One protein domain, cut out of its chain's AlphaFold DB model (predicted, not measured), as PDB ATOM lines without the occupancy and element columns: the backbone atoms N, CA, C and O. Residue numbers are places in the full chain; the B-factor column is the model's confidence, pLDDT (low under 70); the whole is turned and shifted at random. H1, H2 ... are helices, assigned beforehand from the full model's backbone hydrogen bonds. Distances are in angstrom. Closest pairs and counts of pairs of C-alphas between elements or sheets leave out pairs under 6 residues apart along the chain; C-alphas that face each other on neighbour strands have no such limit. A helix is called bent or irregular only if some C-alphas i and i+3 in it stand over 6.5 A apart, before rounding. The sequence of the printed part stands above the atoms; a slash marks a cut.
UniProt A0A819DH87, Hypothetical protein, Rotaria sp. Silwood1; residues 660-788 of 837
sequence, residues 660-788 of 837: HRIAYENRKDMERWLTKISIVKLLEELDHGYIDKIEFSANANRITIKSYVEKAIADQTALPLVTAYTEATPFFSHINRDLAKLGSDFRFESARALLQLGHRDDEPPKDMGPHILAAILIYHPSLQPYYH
ATOM      1  N   HIS A 660     121.781 153.171  82.811       41.56
ATOM      2  CA  HIS A 660     121.783 151.964  83.657       41.56
ATOM      3  C   HIS A 660     122.132 150.679  82.875       41.56
ATOM      4  O   HIS A 660     122.840 149.808  83.372       41.56
ATOM      5  N   ARG A 661     121.665 150.546  81.623       47.53
ATOM      6  CA  ARG A 661     122.021 149.403  80.762       47.53
ATOM      7  C   ARG A 661     123.517 149.418  80.430       47.53
ATOM      8  O   ARG A 661     124.152 148.371  80.445       47.53
ATOM      9  N   ILE A 662     124.068 150.600  80.178       50.81
ATOM     10  CA  ILE A 662     125.483 150.795  79.845       50.81
ATOM     11  C   ILE A 662     126.379 150.555  81.065       50.81
ATOM     12  O   ILE A 662     127.395 149.881  80.942       50.81
ATOM     13  N   ALA A 663     125.980 151.015  82.254       51.00
ATOM     14  CA  ALA A 663     126.664 150.692  83.505       51.00
ATOM     15  C   ALA A 663     126.703 149.169  83.748       51.00
ATOM     16  O   ALA A 663     127.751 148.615  84.079       51.00
ATOM     17  N   TYR A 664     125.586 148.477  83.496       52.69
ATOM     18  CA  TYR A 664     125.482 147.017  83.576       52.69
ATOM     19  C   TYR A 664     126.353 146.278  82.538       52.69
ATOM     20  O   TYR A 664     126.964 145.259  82.862       52.69
ATOM     21  N   GLU A 665     126.443 146.782  81.304       53.81
ATOM     22  CA  GLU A 665     127.313 146.234  80.252       53.81
ATOM     23  C   GLU A 665     128.806 146.455  80.586       53.81
ATOM     24  O   GLU A 665     129.572 145.493  80.587       53.81
ATOM     25  N   ASN A 666     129.200 147.666  81.001       60.81
ATOM     26  CA  ASN A 666     130.565 147.984  81.452       60.81
ATOM     27  C   ASN A 666     131.003 147.100  82.633       60.81
ATOM     28  O   ASN A 666     132.117 146.574  82.650       60.81
ATOM     29  N   ARG A 667     130.106 146.908  83.609       61.03
ATOM     30  CA  ARG A 667     130.305 146.012  84.754       61.03
ATOM     31  C   ARG A 667     130.575 144.577  84.303       61.03
ATOM     32  O   ARG A 667     131.514 143.957  84.794       61.03
ATOM     33  N   LYS A 668     129.797 144.063  83.347       64.94
ATOM     34  CA  LYS A 668     129.989 142.714  82.796       64.94
ATOM     35  C   LYS A 668     131.329 142.539  82.087       64.94
ATOM     36  O   LYS A 668     131.925 141.473  82.222       64.94
ATOM     37  N   ASP A 669     131.818 143.551  81.374       68.00
ATOM     38  CA  ASP A 669     133.143 143.502  80.744       68.00
ATOM     39  C   ASP A 669     134.279 143.482  81.785       68.00
ATOM     40  O   ASP A 669     135.209 142.683  81.664       68.00
ATOM     41  N   MET A 670     134.180 144.271  82.862       73.50
ATOM     42  CA  MET A 670     135.166 144.251  83.955       73.50
ATOM     43  C   MET A 670     135.134 142.940  84.766       73.50
ATOM     44  O   MET A 670     136.183 142.364  85.060       73.50
ATOM     45  N   GLU A 671     133.945 142.420  85.089       73.75
ATOM     46  CA  GLU A 671     133.769 141.112  85.748       73.75
ATOM     47  C   GLU A 671     134.260 139.950  84.849       73.75
ATOM     48  O   GLU A 671     134.820 138.962  85.338       73.75
ATOM     49  N   ARG A 672     134.127 140.070  83.517       78.44
ATOM     50  CA  ARG A 672     134.660 139.103  82.538       78.44
ATOM     51  C   ARG A 672     136.183 139.010  82.592       78.44
ATOM     52  O   ARG A 672     136.713 137.902  82.513       78.44
ATOM     53  N   TRP A 673     136.894 140.127  82.745       81.75
ATOM     54  CA  TRP A 673     138.359 140.107  82.816       81.75
ATOM     55  C   TRP A 673     138.861 139.273  83.995       81.75
ATOM     56  O   TRP A 673     139.706 138.402  83.816       81.75
ATOM     57  N   LEU A 674     138.266 139.446  85.175       80.12
ATOM     58  CA  LEU A 674     138.651 138.714  86.389       80.12
ATOM     59  C   LEU A 674     138.222 137.241  86.403       80.12
ATOM     60  O   LEU A 674     138.704 136.472  87.233       80.12
ATOM     61  N   THR A 675     137.310 136.841  85.514       80.69
ATOM     62  CA  THR A 675     136.858 135.446  85.387       80.69
ATOM     63  C   THR A 675     137.565 134.676  84.272       80.69
ATOM     64  O   THR A 675     137.576 133.446  84.319       80.69
ATOM     65  N   LYS A 676     138.169 135.362  83.290       81.25
ATOM     66  CA  LYS A 676     138.855 134.728  82.145       81.25
ATOM     67  C   LYS A 676     140.371 134.920  82.107       81.25
ATOM     68  O   LYS A 676     141.059 134.116  81.483       81.25
ATOM     69  N   ILE A 677     140.896 135.952  82.761       86.25
ATOM     70  CA  ILE A 677     142.310 136.335  82.710       86.25
ATOM     71  C   ILE A 677     142.905 136.121  84.103       86.25
ATOM     72  O   ILE A 677     142.283 136.451  85.113       86.25
ATOM     73  N   SER A 678     144.108 135.546  84.188       88.56
ATOM     74  CA  SER A 678     144.760 135.355  85.486       88.56
ATOM     75  C   SER A 678     145.141 136.701  86.110       88.56
ATOM     76  O   SER A 678     145.564 137.626  85.414       88.56
ATOM     77  N   ILE A 679     145.047 136.795  87.441       87.12
ATOM     78  CA  ILE A 679     145.425 138.009  88.178       87.12
ATOM     79  C   ILE A 679     146.875 138.426  87.887       87.12
ATOM     80  O   ILE A 679     147.145 139.611  87.752       87.12
ATOM     81  N   VAL A 680     147.779 137.462  87.677       89.94
ATOM     82  CA  VAL A 680     149.171 137.711  87.261       89.94
ATOM     83  C   VAL A 680     149.238 138.453  85.919       89.94
ATOM     84  O   VAL A 680     149.833 139.523  85.877       89.94
ATOM     85  N   LYS A 681     148.551 137.981  84.862       90.38
ATOM     86  CA  LYS A 681     148.521 138.671  83.553       90.38
ATOM     87  C   LYS A 681     147.951 140.096  83.658       90.38
ATOM     88  O   LYS A 681     148.426 141.004  82.984       90.38
ATOM     89  N   LEU A 682     146.922 140.298  84.488       89.75
ATOM     90  CA  LEU A 682     146.324 141.623  84.711       89.75
ATOM     91  C   LEU A 682     147.274 142.566  85.469       89.75
ATOM     92  O   LEU A 682     147.312 143.757  85.174       89.75
ATOM     93  N   LEU A 683     148.054 142.044  86.418       91.38
ATOM     94  CA  LEU A 683     149.068 142.804  87.152       91.38
ATOM     95  C   LEU A 683     150.295 143.139  86.286       91.38
ATOM     96  O   LEU A 683     150.826 144.240  86.402       91.38
ATOM     97  N   GLU A 684     150.716 142.235  85.399       90.81
ATOM     98  CA  GLU A 684     151.803 142.460  84.432       90.81
ATOM     99  C   GLU A 684     151.451 143.571  83.422       90.81
ATOM    100  O   GLU A 684     152.257 144.474  83.190       90.81
ATOM    101  N   GLU A 685     150.228 143.571  82.871       90.69
ATOM    102  CA  GLU A 685     149.744 144.665  82.006       90.69
ATOM    103  C   GLU A 685     149.528 145.968  82.798       90.69
ATOM    104  O   GLU A 685     149.750 147.056  82.271       90.69
ATOM    105  N   LEU A 686     149.148 145.898  84.079       89.75
ATOM    106  CA  LEU A 686     149.074 147.089  84.929       89.75
ATOM    107  C   LEU A 686     150.463 147.715  85.159       89.75
ATOM    108  O   LEU A 686     150.585 148.942  85.095       89.75
ATOM    109  N   ASP A 687     151.502 146.907  85.389       90.00
ATOM    110  CA  ASP A 687     152.870 147.403  85.582       90.00
ATOM    111  C   ASP A 687     153.456 147.986  84.285       90.00
ATOM    112  O   ASP A 687     153.725 149.188  84.196       90.00
ATOM    113  N   HIS A 688     153.590 147.161  83.244       87.81
ATOM    114  CA  HIS A 688     154.276 147.540  82.002       87.81
ATOM    115  C   HIS A 688     153.391 148.320  81.026       87.81
ATOM    116  O   HIS A 688     153.853 149.232  80.334       87.81
ATOM    117  N   GLY A 689     152.105 147.979  80.962       83.94
ATOM    118  CA  GLY A 689     151.135 148.626  80.084       83.94
ATOM    119  C   GLY A 689     150.669 149.990  80.592       83.94
ATOM    120  O   GLY A 689     150.176 150.783  79.787       83.94
ATOM    121  N   TYR A 690     150.852 150.311  81.880       88.56
ATOM    122  CA  TYR A 690     150.401 151.585  82.447       88.56
ATOM    123  C   TYR A 690     151.367 152.244  83.441       88.56
ATOM    124  O   TYR A 690     151.738 153.392  83.207       88.56
ATOM    125  N   ILE A 691     151.809 151.579  84.514       87.81
ATOM    126  CA  ILE A 691     152.606 152.235  85.575       87.81
ATOM    127  C   ILE A 691     153.970 152.721  85.067       87.81
ATOM    128  O   ILE A 691     154.385 153.832  85.409       87.81
ATOM    129  N   ASP A 692     154.625 151.966  84.182       85.06
ATOM    130  CA  ASP A 692     155.845 152.402  83.488       85.06
ATOM    131  C   ASP A 692     155.638 153.673  82.637       85.06
ATOM    132  O   ASP A 692     156.565 154.476  82.484       85.06
ATOM    133  N   LYS A 693     154.412 153.908  82.143       85.94
ATOM    134  CA  LYS A 693     154.024 155.081  81.339       85.94
ATOM    135  C   LYS A 693     153.622 156.305  82.188       85.94
ATOM    136  O   LYS A 693     153.412 157.376  81.624       85.94
ATOM    137  N   ILE A 694     153.518 156.198  83.520       82.38
ATOM    138  CA  ILE A 694     153.155 157.337  84.386       82.38
ATOM    139  C   ILE A 694     154.368 158.239  84.641       82.38
ATOM    140  O   ILE A 694     155.361 157.827  85.251       82.38
ATOM    141  N   GLU A 695     154.262 159.506  84.251       79.75
ATOM    142  CA  GLU A 695     155.214 160.564  84.604       79.75
ATOM    143  C   GLU A 695     155.017 161.028  86.056       79.75
ATOM    144  O   GLU A 695     154.187 161.891  86.348       79.75
ATOM    145  N   PHE A 696     155.790 160.455  86.980       74.31
ATOM    146  CA  PHE A 696     155.885 160.942  88.357       74.31
ATOM    147  C   PHE A 696     156.922 162.067  88.470       74.31
ATOM    148  O   PHE A 696     158.019 161.959  87.930       74.31
ATOM    149  N   SER A 697     156.627 163.092  89.273       71.62
ATOM    150  CA  SER A 697     157.553 164.198  89.578       71.62
ATOM    151  C   SER A 697     158.840 163.773  90.305       71.62
ATOM    152  O   SER A 697     159.837 164.489  90.261       71.62
ATOM    153  N   ALA A 698     158.837 162.608  90.960       74.81
ATOM    154  CA  ALA A 698     159.998 162.028  91.626       74.81
ATOM    155  C   ALA A 698     160.074 160.516  91.370       74.81
ATOM    156  O   ALA A 698     159.109 159.790  91.624       74.81
ATOM    157  N   ASN A 699     161.245 160.018  90.952       75.69
ATOM    158  CA  ASN A 699     161.471 158.586  90.693       75.69
ATOM    159  C   ASN A 699     161.204 157.692  91.917       75.69
ATOM    160  O   ASN A 699     160.792 156.547  91.750       75.69
ATOM    161  N   ALA A 700     161.378 158.215  93.136       74.56
ATOM    162  CA  ALA A 700     161.042 157.499  94.366       74.56
ATOM    163  C   ALA A 700     159.566 157.060  94.399       74.56
ATOM    164  O   ALA A 700     159.283 155.932  94.784       74.56
ATOM    165  N   ASN A 701     158.640 157.891  93.904       79.56
ATOM    166  CA  ASN A 701     157.212 157.559  93.866       79.56
ATOM    167  C   ASN A 701     156.937 156.368  92.937       79.56
ATOM    168  O   ASN A 701     156.183 155.468  93.304       79.56
ATOM    169  N   ARG A 702     157.596 156.315  91.767       84.44
ATOM    170  CA  ARG A 702     157.488 155.173  90.844       84.44
ATOM    171  C   ARG A 702     158.025 153.890  91.484       84.44
ATOM    172  O   ARG A 702     157.368 152.861  91.392       84.44
ATOM    173  N   ILE A 703     159.179 153.958  92.155       87.06
ATOM    174  CA  ILE A 703     159.793 152.809  92.848       87.06
ATOM    175  C   ILE A 703     158.871 152.287  93.960       87.06
ATOM    176  O   ILE A 703     158.625 151.086  94.033       87.06
ATOM    177  N   THR A 704     158.304 153.177  94.782       87.31
ATOM    178  CA  THR A 704     157.350 152.802  95.836       87.31
ATOM    179  C   THR A 704     156.123 152.096  95.256       87.31
ATOM    180  O   THR A 704     155.793 150.996  95.696       87.31
ATOM    181  N   ILE A 705     155.486 152.665  94.226       89.56
ATOM    182  CA  ILE A 705     154.308 152.056  93.591       89.56
ATOM    183  C   ILE A 705     154.647 150.710  92.937       89.56
ATOM    184  O   ILE A 705     153.917 149.745  93.159       89.56
ATOM    185  N   LYS A 706     155.778 150.596  92.223       90.38
ATOM    186  CA  LYS A 706     156.229 149.312  91.666       90.38
ATOM    187  C   LYS A 706     156.443 148.250  92.738       90.38
ATOM    188  O   LYS A 706     155.958 147.141  92.560       90.38
ATOM    189  N   SER A 707     157.042 148.588  93.883       92.69
ATOM    190  CA  SER A 707     157.256 147.617  94.969       92.69
ATOM    191  C   SER A 707     155.952 146.988  95.492       92.69
ATOM    192  O   SER A 707     155.935 145.822  95.890       92.69
ATOM    193  N   TYR A 708     154.830 147.718  95.431       90.06
ATOM    194  CA  TYR A 708     153.511 147.170  95.747       90.06
ATOM    195  C   TYR A 708     152.957 146.268  94.641       90.06
ATOM    196  O   TYR A 708     152.334 145.257  94.954       90.06
ATOM    197  N   VAL A 709     153.188 146.587  93.366       90.00
ATOM    198  CA  VAL A 709     152.733 145.756  92.237       90.00
ATOM    199  C   VAL A 709     153.563 144.479  92.112       90.00
ATOM    200  O   VAL A 709     152.992 143.399  92.002       90.00
ATOM    201  N   GLU A 710     154.885 144.564  92.255       91.88
ATOM    202  CA  GLU A 710     155.790 143.412  92.365       91.88
ATOM    203  C   GLU A 710     155.351 142.474  93.497       91.88
ATOM    204  O   GLU A 710     155.277 141.256  93.318       91.88
ATOM    205  N   LYS A 711     154.969 143.038  94.650       90.69
ATOM    206  CA  LYS A 711     154.411 142.269  95.765       90.69
ATOM    207  C   LYS A 711     153.041 141.663  95.441       90.69
ATOM    208  O   LYS A 711     152.802 140.514  95.795       90.69
ATOM    209  N   ALA A 712     152.155 142.386  94.754       88.81
ATOM    210  CA  ALA A 712     150.868 141.854  94.298       88.81
ATOM    211  C   ALA A 712     151.039 140.667  93.332       88.81
ATOM    212  O   ALA A 712     150.282 139.701  93.418       88.81
ATOM    213  N   ILE A 713     152.050 140.721  92.453       90.69
ATOM    214  CA  ILE A 713     152.414 139.646  91.519       90.69
ATOM    215  C   ILE A 713     152.967 138.439  92.286       90.69
ATOM    216  O   ILE A 713     152.488 137.321  92.092       90.69
ATOM    217  N   ALA A 714     153.932 138.656  93.186       89.94
ATOM    218  CA  ALA A 714     154.574 137.595  93.962       89.94
ATOM    219  C   ALA A 714     153.596 136.868  94.904       89.94
ATOM    220  O   ALA A 714     153.564 135.638  94.933       89.94
ATOM    221  N   ASP A 715     152.767 137.625  95.628       86.19
ATOM    222  CA  ASP A 715     151.772 137.103  96.572       86.19
ATOM    223  C   ASP A 715     150.443 136.699  95.868       86.19
ATOM    224  O   ASP A 715     149.512 136.233  96.527       86.19
ATOM    225  N   GLN A 716     150.331 136.899  94.543       86.62
ATOM    226  CA  GLN A 716     149.140 136.673  93.695       86.62
ATOM    227  C   GLN A 716     147.830 137.240  94.278       86.62
ATOM    228  O   GLN A 716     146.782 136.590  94.280       86.62
ATOM    229  N   THR A 717     147.877 138.468  94.796       83.38
ATOM    230  CA  THR A 717     146.764 139.091  95.528       83.38
ATOM    231  C   THR A 717     146.598 140.565  95.188       83.38
ATOM    232  O   THR A 717     147.561 141.297  94.987       83.38
ATOM    233  N   ALA A 718     145.350 141.032  95.194       80.44
ATOM    234  CA  ALA A 718     145.009 142.434  94.985       80.44
ATOM    235  C   ALA A 718     145.311 143.339  96.199       80.44
ATOM    236  O   ALA A 718     145.232 144.560  96.085       80.44
ATOM    237  N   LEU A 719     145.632 142.778  97.374       79.75
ATOM    238  CA  LEU A 719     145.741 143.559  98.614       79.75
ATOM    239  C   LEU A 719     146.829 144.661  98.575       79.75
ATOM    240  O   LEU A 719     146.525 145.779  98.994       79.75
ATOM    241  N   PRO A 720     148.046 144.436  98.032       85.88
ATOM    242  CA  PRO A 720     149.051 145.490  97.901       85.88
ATOM    243  C   PRO A 720     148.638 146.633  96.961       85.88
ATOM    244  O   PRO A 720     149.106 147.752  97.152       85.88
ATOM    245  N   LEU A 721     147.730 146.407  95.999       78.38
ATOM    246  CA  LEU A 721     147.205 147.482  95.142       78.38
ATOM    247  C   LEU A 721     146.333 148.471  95.918       78.38
ATOM    248  O   LEU A 721     146.315 149.656  95.589       78.38
ATOM    249  N   VAL A 722     145.638 148.012  96.966       73.81
ATOM    250  CA  VAL A 722     144.914 148.907  97.883       73.81
ATOM    251  C   VAL A 722     145.916 149.832  98.577       73.81
ATOM    252  O   VAL A 722     145.700 151.042  98.638       73.81
ATOM    253  N   THR A 723     147.047 149.285  99.041       77.56
ATOM    254  CA  THR A 723     148.134 150.086  99.625       77.56
ATOM    255  C   THR A 723     148.715 151.054  98.598       77.56
ATOM    256  O   THR A 723     148.741 152.244  98.872       77.56
ATOM    257  N   ALA A 724     149.048 150.599  97.386       76.12
ATOM    258  CA  ALA A 724     149.537 151.459  96.305       76.12
ATOM    259  C   ALA A 724     148.593 152.637  96.000       76.12
ATOM    260  O   ALA A 724     149.044 153.772  95.864       76.12
ATOM    261  N   TYR A 725     147.280 152.388  95.928       70.69
ATOM    262  CA  TYR A 725     146.274 153.421  95.661       70.69
ATOM    263  C   TYR A 725     146.115 154.432  96.818       70.69
ATOM    264  O   TYR A 725     145.761 155.586  96.586       70.69
ATOM    265  N   THR A 726     146.377 154.004  98.058       64.19
ATOM    266  CA  THR A 726     146.255 154.827  99.282       64.19
ATOM    267  C   THR A 726     147.574 155.416  99.784       64.19
ATOM    268  O   THR A 726     147.570 156.171 100.756       64.19
ATOM    269  N   GLU A 727     148.685 155.089  99.128       70.62
ATOM    270  CA  GLU A 727     150.018 155.576  99.461       70.62
ATOM    271  C   GLU A 727     150.134 157.092  99.242       70.62
ATOM    272  O   GLU A 727     149.480 157.663  98.366       70.62
ATOM    273  N   ALA A 728     151.013 157.750  99.999       71.50
ATOM    274  CA  ALA A 728     151.256 159.192  99.933       71.50
ATOM    275  C   ALA A 728     152.065 159.615  98.682       71.50
ATOM    276  O   ALA A 728     153.082 160.300  98.774       71.50
ATOM    277  N   THR A 729     151.611 159.211  97.492       73.69
ATOM    278  CA  THR A 729     152.179 159.592  96.190       73.69
ATOM    279  C   THR A 729     151.107 160.189  95.269       73.69
ATOM    280  O   THR A 729     149.913 159.964  95.473       73.69
ATOM    281  N   PRO A 730     151.490 160.870  94.172       69.31
ATOM    282  CA  PRO A 730     150.537 161.328  93.162       69.31
ATOM    283  C   PRO A 730     149.768 160.216  92.422       69.31
ATOM    284  O   PRO A 730     148.905 160.543  91.608       69.31
ATOM    285  N   PHE A 731     150.046 158.924  92.649       70.81
ATOM    286  CA  PHE A 731     149.494 157.807  91.864       70.81
ATOM    287  C   PHE A 731     147.962 157.806  91.786       70.81
ATOM    288  O   PHE A 731     147.410 157.696  90.689       70.81
ATOM    289  N   PHE A 732     147.276 158.037  92.912       64.31
ATOM    290  CA  PHE A 732     145.813 158.139  92.945       64.31
ATOM    291  C   PHE A 732     145.302 159.245  92.002       64.31
ATOM    292  O   PHE A 732     144.286 159.079  91.328       64.31
ATOM    293  N   SER A 733     146.025 160.367  91.903       58.72
ATOM    294  CA  SER A 733     145.638 161.498  91.056       58.72
ATOM    295  C   SER A 733     145.815 161.201  89.562       58.72
ATOM    296  O   SER A 733     144.954 161.579  88.768       58.72
ATOM    297  N   HIS A 734     146.863 160.458  89.177       65.62
ATOM    298  CA  HIS A 734     147.070 160.005  87.797       65.62
ATOM    299  C   HIS A 734     145.999 158.991  87.379       65.62
ATOM    300  O   HIS A 734     145.330 159.212  86.369       65.62
ATOM    301  N   ILE A 735     145.756 157.962  88.202       67.06
ATOM    302  CA  ILE A 735     144.695 156.963  87.988       67.06
ATOM    303  C   ILE A 735     143.335 157.637  87.787       67.06
ATOM    304  O   ILE A 735     142.654 157.378  86.797       67.06
ATOM    305  N   ASN A 736     142.952 158.542  88.687       58.00
ATOM    306  CA  ASN A 736     141.648 159.199  88.637       58.00
ATOM    307  C   ASN A 736     141.493 160.119  87.424       58.00
ATOM    308  O   ASN A 736     140.447 160.119  86.776       58.00
ATOM    309  N   ARG A 737     142.549 160.862  87.079       60.41
ATOM    310  CA  ARG A 737     142.592 161.690  85.871       60.41
ATOM    311  C   ARG A 737     142.460 160.849  84.603       60.41
ATOM    312  O   ARG A 737     141.781 161.274  83.676       60.41
ATOM    313  N   ASP A 738     143.109 159.688  84.549       61.09
ATOM    314  CA  ASP A 738     143.129 158.850  83.350       61.09
ATOM    315  C   ASP A 738     141.840 158.020  83.197       61.09
ATOM    316  O   ASP A 738     141.335 157.903  82.083       61.09
ATOM    317  N   LEU A 739     141.225 157.565  84.297       61.12
ATOM    318  CA  LEU A 739     139.853 157.032  84.309       61.12
ATOM    319  C   LEU A 739     138.830 158.065  83.807       61.12
ATOM    320  O   LEU A 739     137.946 157.747  83.014       61.12
ATOM    321  N   ALA A 740     138.980 159.328  84.216       53.12
ATOM    322  CA  ALA A 740     138.090 160.410  83.799       53.12
ATOM    323  C   ALA A 740     138.205 160.789  82.306       53.12
ATOM    324  O   ALA A 740     137.349 161.527  81.822       53.12
ATOM    325  N   LYS A 741     139.222 160.306  81.570       56.00
ATOM    326  CA  LYS A 741     139.360 160.554  80.121       56.00
ATOM    327  C   LYS A 741     138.381 159.743  79.272       56.00
ATOM    328  O   LYS A 741     137.976 160.240  78.229       56.00
ATOM    329  N   LEU A 742     138.052 158.513  79.682       52.25
ATOM    330  CA  LEU A 742     137.259 157.583  78.864       52.25
ATOM    331  C   LEU A 742     135.759 157.592  79.194       52.25
ATOM    332  O   LEU A 742     134.958 157.362  78.295       52.25
ATOM    333  N   GLY A 743     135.349 157.888  80.433       54.25
ATOM    334  CA  GLY A 743     133.925 158.045  80.776       54.25
ATOM    335  C   GLY A 743     133.053 156.867  80.307       54.25
ATOM    336  O   GLY A 743     133.379 155.710  80.573       54.25
ATOM    337  N   SER A 744     131.954 157.136  79.585       50.22
ATOM    338  CA  SER A 744     131.111 156.074  79.004       50.22
ATOM    339  C   SER A 744     131.593 155.514  77.656       50.22
ATOM    340  O   SER A 744     131.035 154.504  77.204       50.22
ATOM    341  N   ASP A 745     132.653 156.077  77.061       51.53
ATOM    342  CA  ASP A 745     133.285 155.557  75.837       51.53
ATOM    343  C   ASP A 745     134.142 154.305  76.099       51.53
ATOM    344  O   ASP A 745     134.516 153.602  75.159       51.53
ATOM    345  N   PHE A 746     134.364 153.957  77.375       62.84
ATOM    346  CA  PHE A 746     134.981 152.705  77.829       62.84
ATOM    347  C   PHE A 746     134.528 151.472  77.024       62.84
ATOM    348  O   PHE A 746     135.370 150.709  76.555       62.84
ATOM    349  N   ARG A 747     133.212 151.310  76.799       60.69
ATOM    350  CA  ARG A 747     132.643 150.167  76.057       60.69
ATOM    351  C   ARG A 747     133.040 150.115  74.583       60.69
ATOM    352  O   ARG A 747     133.057 149.048  73.978       60.69
ATOM    353  N   PHE A 748     133.301 151.269  73.972       59.41
ATOM    354  CA  PHE A 748     133.692 151.330  72.568       59.41
ATOM    355  C   PHE A 748     135.155 150.943  72.411       59.41
ATOM    356  O   PHE A 748     135.485 150.204  71.490       59.41
ATOM    357  N   GLU A 749     136.010 151.362  73.340       63.50
ATOM    358  CA  GLU A 749     137.414 150.961  73.364       63.50
ATOM    359  C   GLU A 749     137.598 149.497  73.821       63.50
ATOM    360  O   GLU A 749     138.401 148.785  73.219       63.50
ATOM    361  N   SER A 750     136.801 148.984  74.776       62.81
ATOM    362  CA  SER A 750     136.801 147.549  75.139       62.81
ATOM    363  C   SER A 750     136.381 146.665  73.956       62.81
ATOM    364  O   SER A 750     137.070 145.699  73.615       62.81
ATOM    365  N   ALA A 751     135.299 147.034  73.259       61.12
ATOM    366  CA  ALA A 751     134.838 146.334  72.064       61.12
ATOM    367  C   ALA A 751     135.816 146.477  70.883       61.12
ATOM    368  O   ALA A 751     136.033 145.509  70.151       61.12
ATOM    369  N   ARG A 752     136.454 147.644  70.699       60.59
ATOM    370  CA  ARG A 752     137.466 147.853  69.649       60.59
ATOM    371  C   ARG A 752     138.706 146.994  69.888       60.59
ATOM    372  O   ARG A 752     139.196 146.389  68.937       60.59
ATOM    373  N   ALA A 753     139.171 146.877  71.132       58.53
ATOM    374  CA  ALA A 753     140.287 146.000  71.486       58.53
ATOM    375  C   ALA A 753     139.986 144.521  71.171       58.53
ATOM    376  O   ALA A 753     140.845 143.822  70.632       58.53
ATOM    377  N   LEU A 754     138.754 144.065  71.422       57.41
ATOM    378  CA  LEU A 754     138.299 142.715  71.063       57.41
ATOM    379  C   LEU A 754     138.177 142.494  69.543       57.41
ATOM    380  O   LEU A 754     138.502 141.411  69.061       57.41
ATOM    381  N   LEU A 755     137.710 143.491  68.781       52.69
ATOM    382  CA  LEU A 755     137.375 143.331  67.357       52.69
ATOM    383  C   LEU A 755     138.518 143.659  66.380       52.69
ATOM    384  O   LEU A 755     138.586 143.043  65.319       52.69
ATOM    385  N   GLN A 756     139.391 144.622  66.693       48.97
ATOM    386  CA  GLN A 756     140.422 145.111  65.760       48.97
ATOM    387  C   GLN A 756     141.843 144.626  66.075       48.97
ATOM    388  O   GLN A 756     142.650 144.517  65.156       48.97
ATOM    389  N   LEU A 757     142.162 144.323  67.339       49.75
ATOM    390  CA  LEU A 757     143.520 143.929  67.754       49.75
ATOM    391  C   LEU A 757     143.730 142.409  67.863       49.75
ATOM    392  O   LEU A 757     144.856 141.966  68.077       49.75
ATOM    393  N   GLY A 758     142.677 141.602  67.687       49.47
ATOM    394  CA  GLY A 758     142.787 140.138  67.633       49.47
ATOM    395  C   GLY A 758     143.190 139.473  68.954       49.47
ATOM    396  O   GLY A 758     143.738 138.369  68.935       49.47
ATOM    397  N   HIS A 759     142.936 140.130  70.087       55.12
ATOM    398  CA  HIS A 759     143.225 139.583  71.410       55.12
ATOM    399  C   HIS A 759     142.441 138.304  71.693       55.12
ATOM    400  O   HIS A 759     141.261 138.176  71.357       55.12
ATOM    401  N   ARG A 760     143.100 137.355  72.363       61.03
ATOM    402  CA  ARG A 760     142.424 136.167  72.886       61.03
ATOM    403  C   ARG A 760     141.623 136.537  74.130       61.03
ATOM    404  O   ARG A 760     142.012 137.409  74.897       61.03
ATOM    405  N   ASP A 761     140.527 135.822  74.362       66.94
ATOM    406  CA  ASP A 761     139.612 136.048  75.494       66.94
ATOM    407  C   ASP A 761     140.252 135.740  76.873       66.94
ATOM    408  O   ASP A 761     139.615 135.949  77.902       66.94
ATOM    409  N   ASP A 762     141.496 135.235  76.893       74.50
ATOM    410  CA  ASP A 762     142.336 134.979  78.071       74.50
ATOM    411  C   ASP A 762     143.517 135.971  78.233       74.50
ATOM    412  O   ASP A 762     144.387 135.758  79.082       74.50
ATOM    413  N   GLU A 763     143.586 137.042  77.433       81.25
ATOM    414  CA  GLU A 763     144.624 138.087  77.490       81.25
ATOM    415  C   GLU A 763     144.109 139.417  78.079       81.25
ATOM    416  O   GLU A 763     142.938 139.755  77.899       81.25
ATOM    417  N   PRO A 764     144.968 140.196  78.768       80.94
ATOM    418  CA  PRO A 764     144.604 141.505  79.303       80.94
ATOM    419  C   PRO A 764     144.380 142.546  78.187       80.94
ATOM    420  O   PRO A 764     145.078 142.525  77.169       80.94
ATOM    421  N   PRO A 765     143.424 143.478  78.364       77.31
ATOM    422  CA  PRO A 765     143.176 144.549  77.404       77.31
ATOM    423  C   PRO A 765     144.321 145.573  77.431       77.31
ATOM    424  O   PRO A 765     144.604 146.177  78.466       77.31
ATOM    425  N   LYS A 766     144.960 145.798  76.281       81.00
ATOM    426  CA  LYS A 766     146.055 146.769  76.156       81.00
ATOM    427  C   LYS A 766     145.597 148.207  76.365       81.00
ATOM    428  O   LYS A 766     144.466 148.564  76.040       81.00
ATOM    429  N   ASP A 767     146.499 149.018  76.921       75.19
ATOM    430  CA  ASP A 767     146.312 150.453  77.209       75.19
ATOM    431  C   ASP A 767     145.117 150.775  78.140       75.19
ATOM    432  O   ASP A 767     144.740 151.933  78.322       75.19
ATOM    433  N   MET A 768     144.567 149.758  78.818       78.38
ATOM    434  CA  MET A 768     143.420 149.856  79.731       78.38
ATOM    435  C   MET A 768     143.796 149.787  81.218       78.38
ATOM    436  O   MET A 768     142.917 149.637  82.067       78.38
ATOM    437  N   GLY A 769     145.075 149.951  81.570       82.19
ATOM    438  CA  GLY A 769     145.588 149.838  82.945       82.19
ATOM    439  C   GLY A 769     144.765 150.518  84.057       82.19
ATOM    440  O   GLY A 769     144.508 149.858  85.066       82.19
ATOM    441  N   PRO A 770     144.256 151.761  83.903       75.44
ATOM    442  CA  PRO A 770     143.399 152.375  84.921       75.44
ATOM    443  C   PRO A 770     142.113 151.573  85.177       75.44
ATOM    444  O   PRO A 770     141.690 151.417  86.321       75.44
ATOM    445  N   HIS A 771     141.521 151.019  84.117       78.62
ATOM    446  CA  HIS A 771     140.306 150.209  84.167       78.62
ATOM    447  C   HIS A 771     140.583 148.776  84.641       78.62
ATOM    448  O   HIS A 771     139.735 148.188  85.307       78.62
ATOM    449  N   ILE A 772     141.777 148.233  84.375       83.56
ATOM    450  CA  ILE A 772     142.248 146.971  84.970       83.56
ATOM    451  C   ILE A 772     142.374 147.125  86.492       83.56
ATOM    452  O   ILE A 772     141.813 146.318  87.233       83.56
ATOM    453  N   LEU A 773     143.035 148.190  86.972       80.44
ATOM    454  CA  LEU A 773     143.103 148.492  88.406       80.44
ATOM    455  C   LEU A 773     141.696 148.666  88.993       80.44
ATOM    456  O   LEU A 773     141.407 148.118  90.055       80.44
ATOM    457  N   ALA A 774     140.811 149.379  88.290       75.88
ATOM    458  CA  ALA A 774     139.436 149.581  88.728       75.88
ATOM    459  C   ALA A 774     138.668 148.258  88.881       75.88
ATOM    460  O   ALA A 774     138.063 148.021  89.925       75.88
ATOM    461  N   ALA A 775     138.741 147.377  87.879       76.88
ATOM    462  CA  ALA A 775     138.112 146.064  87.922       76.88
ATOM    463  C   ALA A 775     138.610 145.255  89.130       76.88
ATOM    464  O   ALA A 775     137.801 144.760  89.916       76.88
ATOM    465  N   ILE A 776     139.933 145.185  89.328       78.81
ATOM    466  CA  ILE A 776     140.541 144.472  90.459       78.81
ATOM    467  C   ILE A 776     140.048 145.040  91.801       78.81
ATOM    468  O   ILE A 776     139.616 144.273  92.660       78.81
ATOM    469  N   LEU A 777     140.061 146.365  91.986       73.06
ATOM    470  CA  LEU A 777     139.656 146.998  93.248       73.06
ATOM    471  C   LEU A 777     138.159 146.844  93.573       73.06
ATOM    472  O   LEU A 777     137.805 146.838  94.751       73.06
ATOM    473  N   ILE A 778     137.287 146.724  92.565       67.19
ATOM    474  CA  ILE A 778     135.823 146.652  92.746       67.19
ATOM    475  C   ILE A 778     135.315 145.204  92.851       67.19
ATOM    476  O   ILE A 778     134.350 144.941  93.577       67.19
ATOM    477  N   TYR A 779     135.942 144.249  92.159       70.94
ATOM    478  CA  TYR A 779     135.375 142.908  91.971       70.94
ATOM    479  C   TYR A 779     136.290 141.746  92.409       70.94
ATOM    480  O   TYR A 779     135.816 140.609  92.460       70.94
ATOM    481  N   HIS A 780     137.569 141.967  92.748       78.62
ATOM    482  CA  HIS A 780     138.463 140.856  93.106       78.62
ATOM    483  C   HIS A 780     138.064 140.196  94.449       78.62
ATOM    484  O   HIS A 780     137.982 140.889  95.470       78.62
ATOM    485  N   PRO A 781     137.881 138.858  94.518       77.50
ATOM    486  CA  PRO A 781     137.351 138.185  95.710       77.50
ATOM    487  C   PRO A 781     138.137 138.429  97.005       77.50
ATOM    488  O   PRO A 781     137.547 138.481  98.081       77.50
ATOM    489  N   SER A 782     139.460 138.628  96.922       76.44
ATOM    490  CA  SER A 782     140.299 138.891  98.103       76.44
ATOM    491  C   SER A 782     140.018 140.233  98.790       76.44
ATOM    492  O   SER A 782     140.512 140.449  99.896       76.44
ATOM    493  N   LEU A 783     139.281 141.143  98.142       70.12
ATOM    494  CA  LEU A 783     138.962 142.473  98.670       70.12
ATOM    495  C   LEU A 783     137.562 142.557  99.291       70.12
ATOM    496  O   LEU A 783     137.349 143.392 100.168       70.12
ATOM    497  N   GLN A 784     136.645 141.646  98.941       68.25
ATOM    498  CA  GLN A 784     135.286 141.610  99.499       68.25
ATOM    499  C   GLN A 784     135.218 141.591 101.044       68.25
ATOM    500  O   GLN A 784     134.357 142.283 101.588       68.25
ATOM    501  N   PRO A 785     136.113 140.905 101.794       71.31
ATOM    502  CA  PRO A 785     136.102 140.945 103.263       71.31
ATOM    503  C   PRO A 785     136.368 142.330 103.875       71.31
ATOM    504  O   PRO A 785     136.130 142.524 105.065       71.31
ATOM    505  N   TYR A 786     136.876 143.283 103.086       63.50
ATOM    506  CA  TYR A 786     137.167 144.652 103.515       63.50
ATOM    507  C   TYR A 786     136.040 145.639 103.165       63.50
ATOM    508  O   TYR A 786     136.156 146.831 103.461       63.50
ATOM    509  N   TYR A 787     134.948 145.176 102.545       62.25
ATOM    510  CA  TYR A 787     133.824 146.037 102.177       62.25
ATOM    511  C   TYR A 787     133.013 146.402 103.424       62.25
ATOM    512  O   TYR A 787     132.618 145.545 104.213       62.25
ATOM    513  N   HIS A 788     132.772 147.700 103.616       53.91
ATOM    514  CA  HIS A 788     132.064 148.216 104.782       53.91
ATOM    515  C   HIS A 788     130.615 148.570 104.442       53.91
ATOM    516  O   HIS A 788     130.363 149.488 103.664       53.91
TER     517      HIS A 788
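Overview. This is residues 660 to 788 of the 837 residues of the protein "Hypothetical protein" of Rotaria sp. Silwood1 (UniProt A0A819DH87). What is the shape? H6 is the core of a rounded body, with H1 lying across it, H5a across its beginning and H2 alongside. H2, H3 and H4 fold back on one another in two successive hairpins, leading from H2 beside H6 out to H3 toward one end, while bent H5 turns a corner and its arm H5b packs on H1 toward the other end. What is printed? The 129 residues have six named helices, H1 to H6 in order, and no named strand: all helix, compact, radius of gyration of the C-alphas 14.3 A, spans 39 by 32 by 28 A.

Arrangement. What does the first helix meet? With residues 670 to 674 alone, H1, residues 660 to 676, touches the hub H6, residues 769 to 779, about perpendicular at 88 degrees; their closest C-alphas, Met 670 and Ala 775, are 5.3 A apart. What follows? H2, residues 679 to 689, and H3, residues 699 to 714, form a hairpin at 21 degrees; H3 and H4, residues 719 to 726, form another at 22 degrees, closest C-alphas Tyr 708 and Pro 720, 5.2 A. Where is the bend? H5, residues 731 to 756, was assigned as one helix by its hydrogen bonds, but C-alphas 741 and 744 are 9.5 A apart; arms H5a, to 741, and H5b, from 744, stand at 82 degrees, and H5b is irregular, C-alphas 744 and 747 being 6.8 A apart. Are the backbones helical? Every O i to N i+4 pair is within hydrogen-bond range in H2, H3, H5a and H6, against 12 of 13 in H1, 3 of 4 in H4 and 8 of 9 in H5b.

Along the chain. Where are the anchors? C-alpha 660 begins H1 at (121.783, 151.964, 83.657); C-alpha 779 ends H6 at (135.375, 142.908, 91.971). Which are long? H1 spans 24.3 A, H3 22.3 A.

Size, cuts and confidence. Any cut? The printed part has no cut; its long link is residues 757 to 768. Where is confidence low? Residues 660 to 669 and 732 to 761 are among 47 under 70.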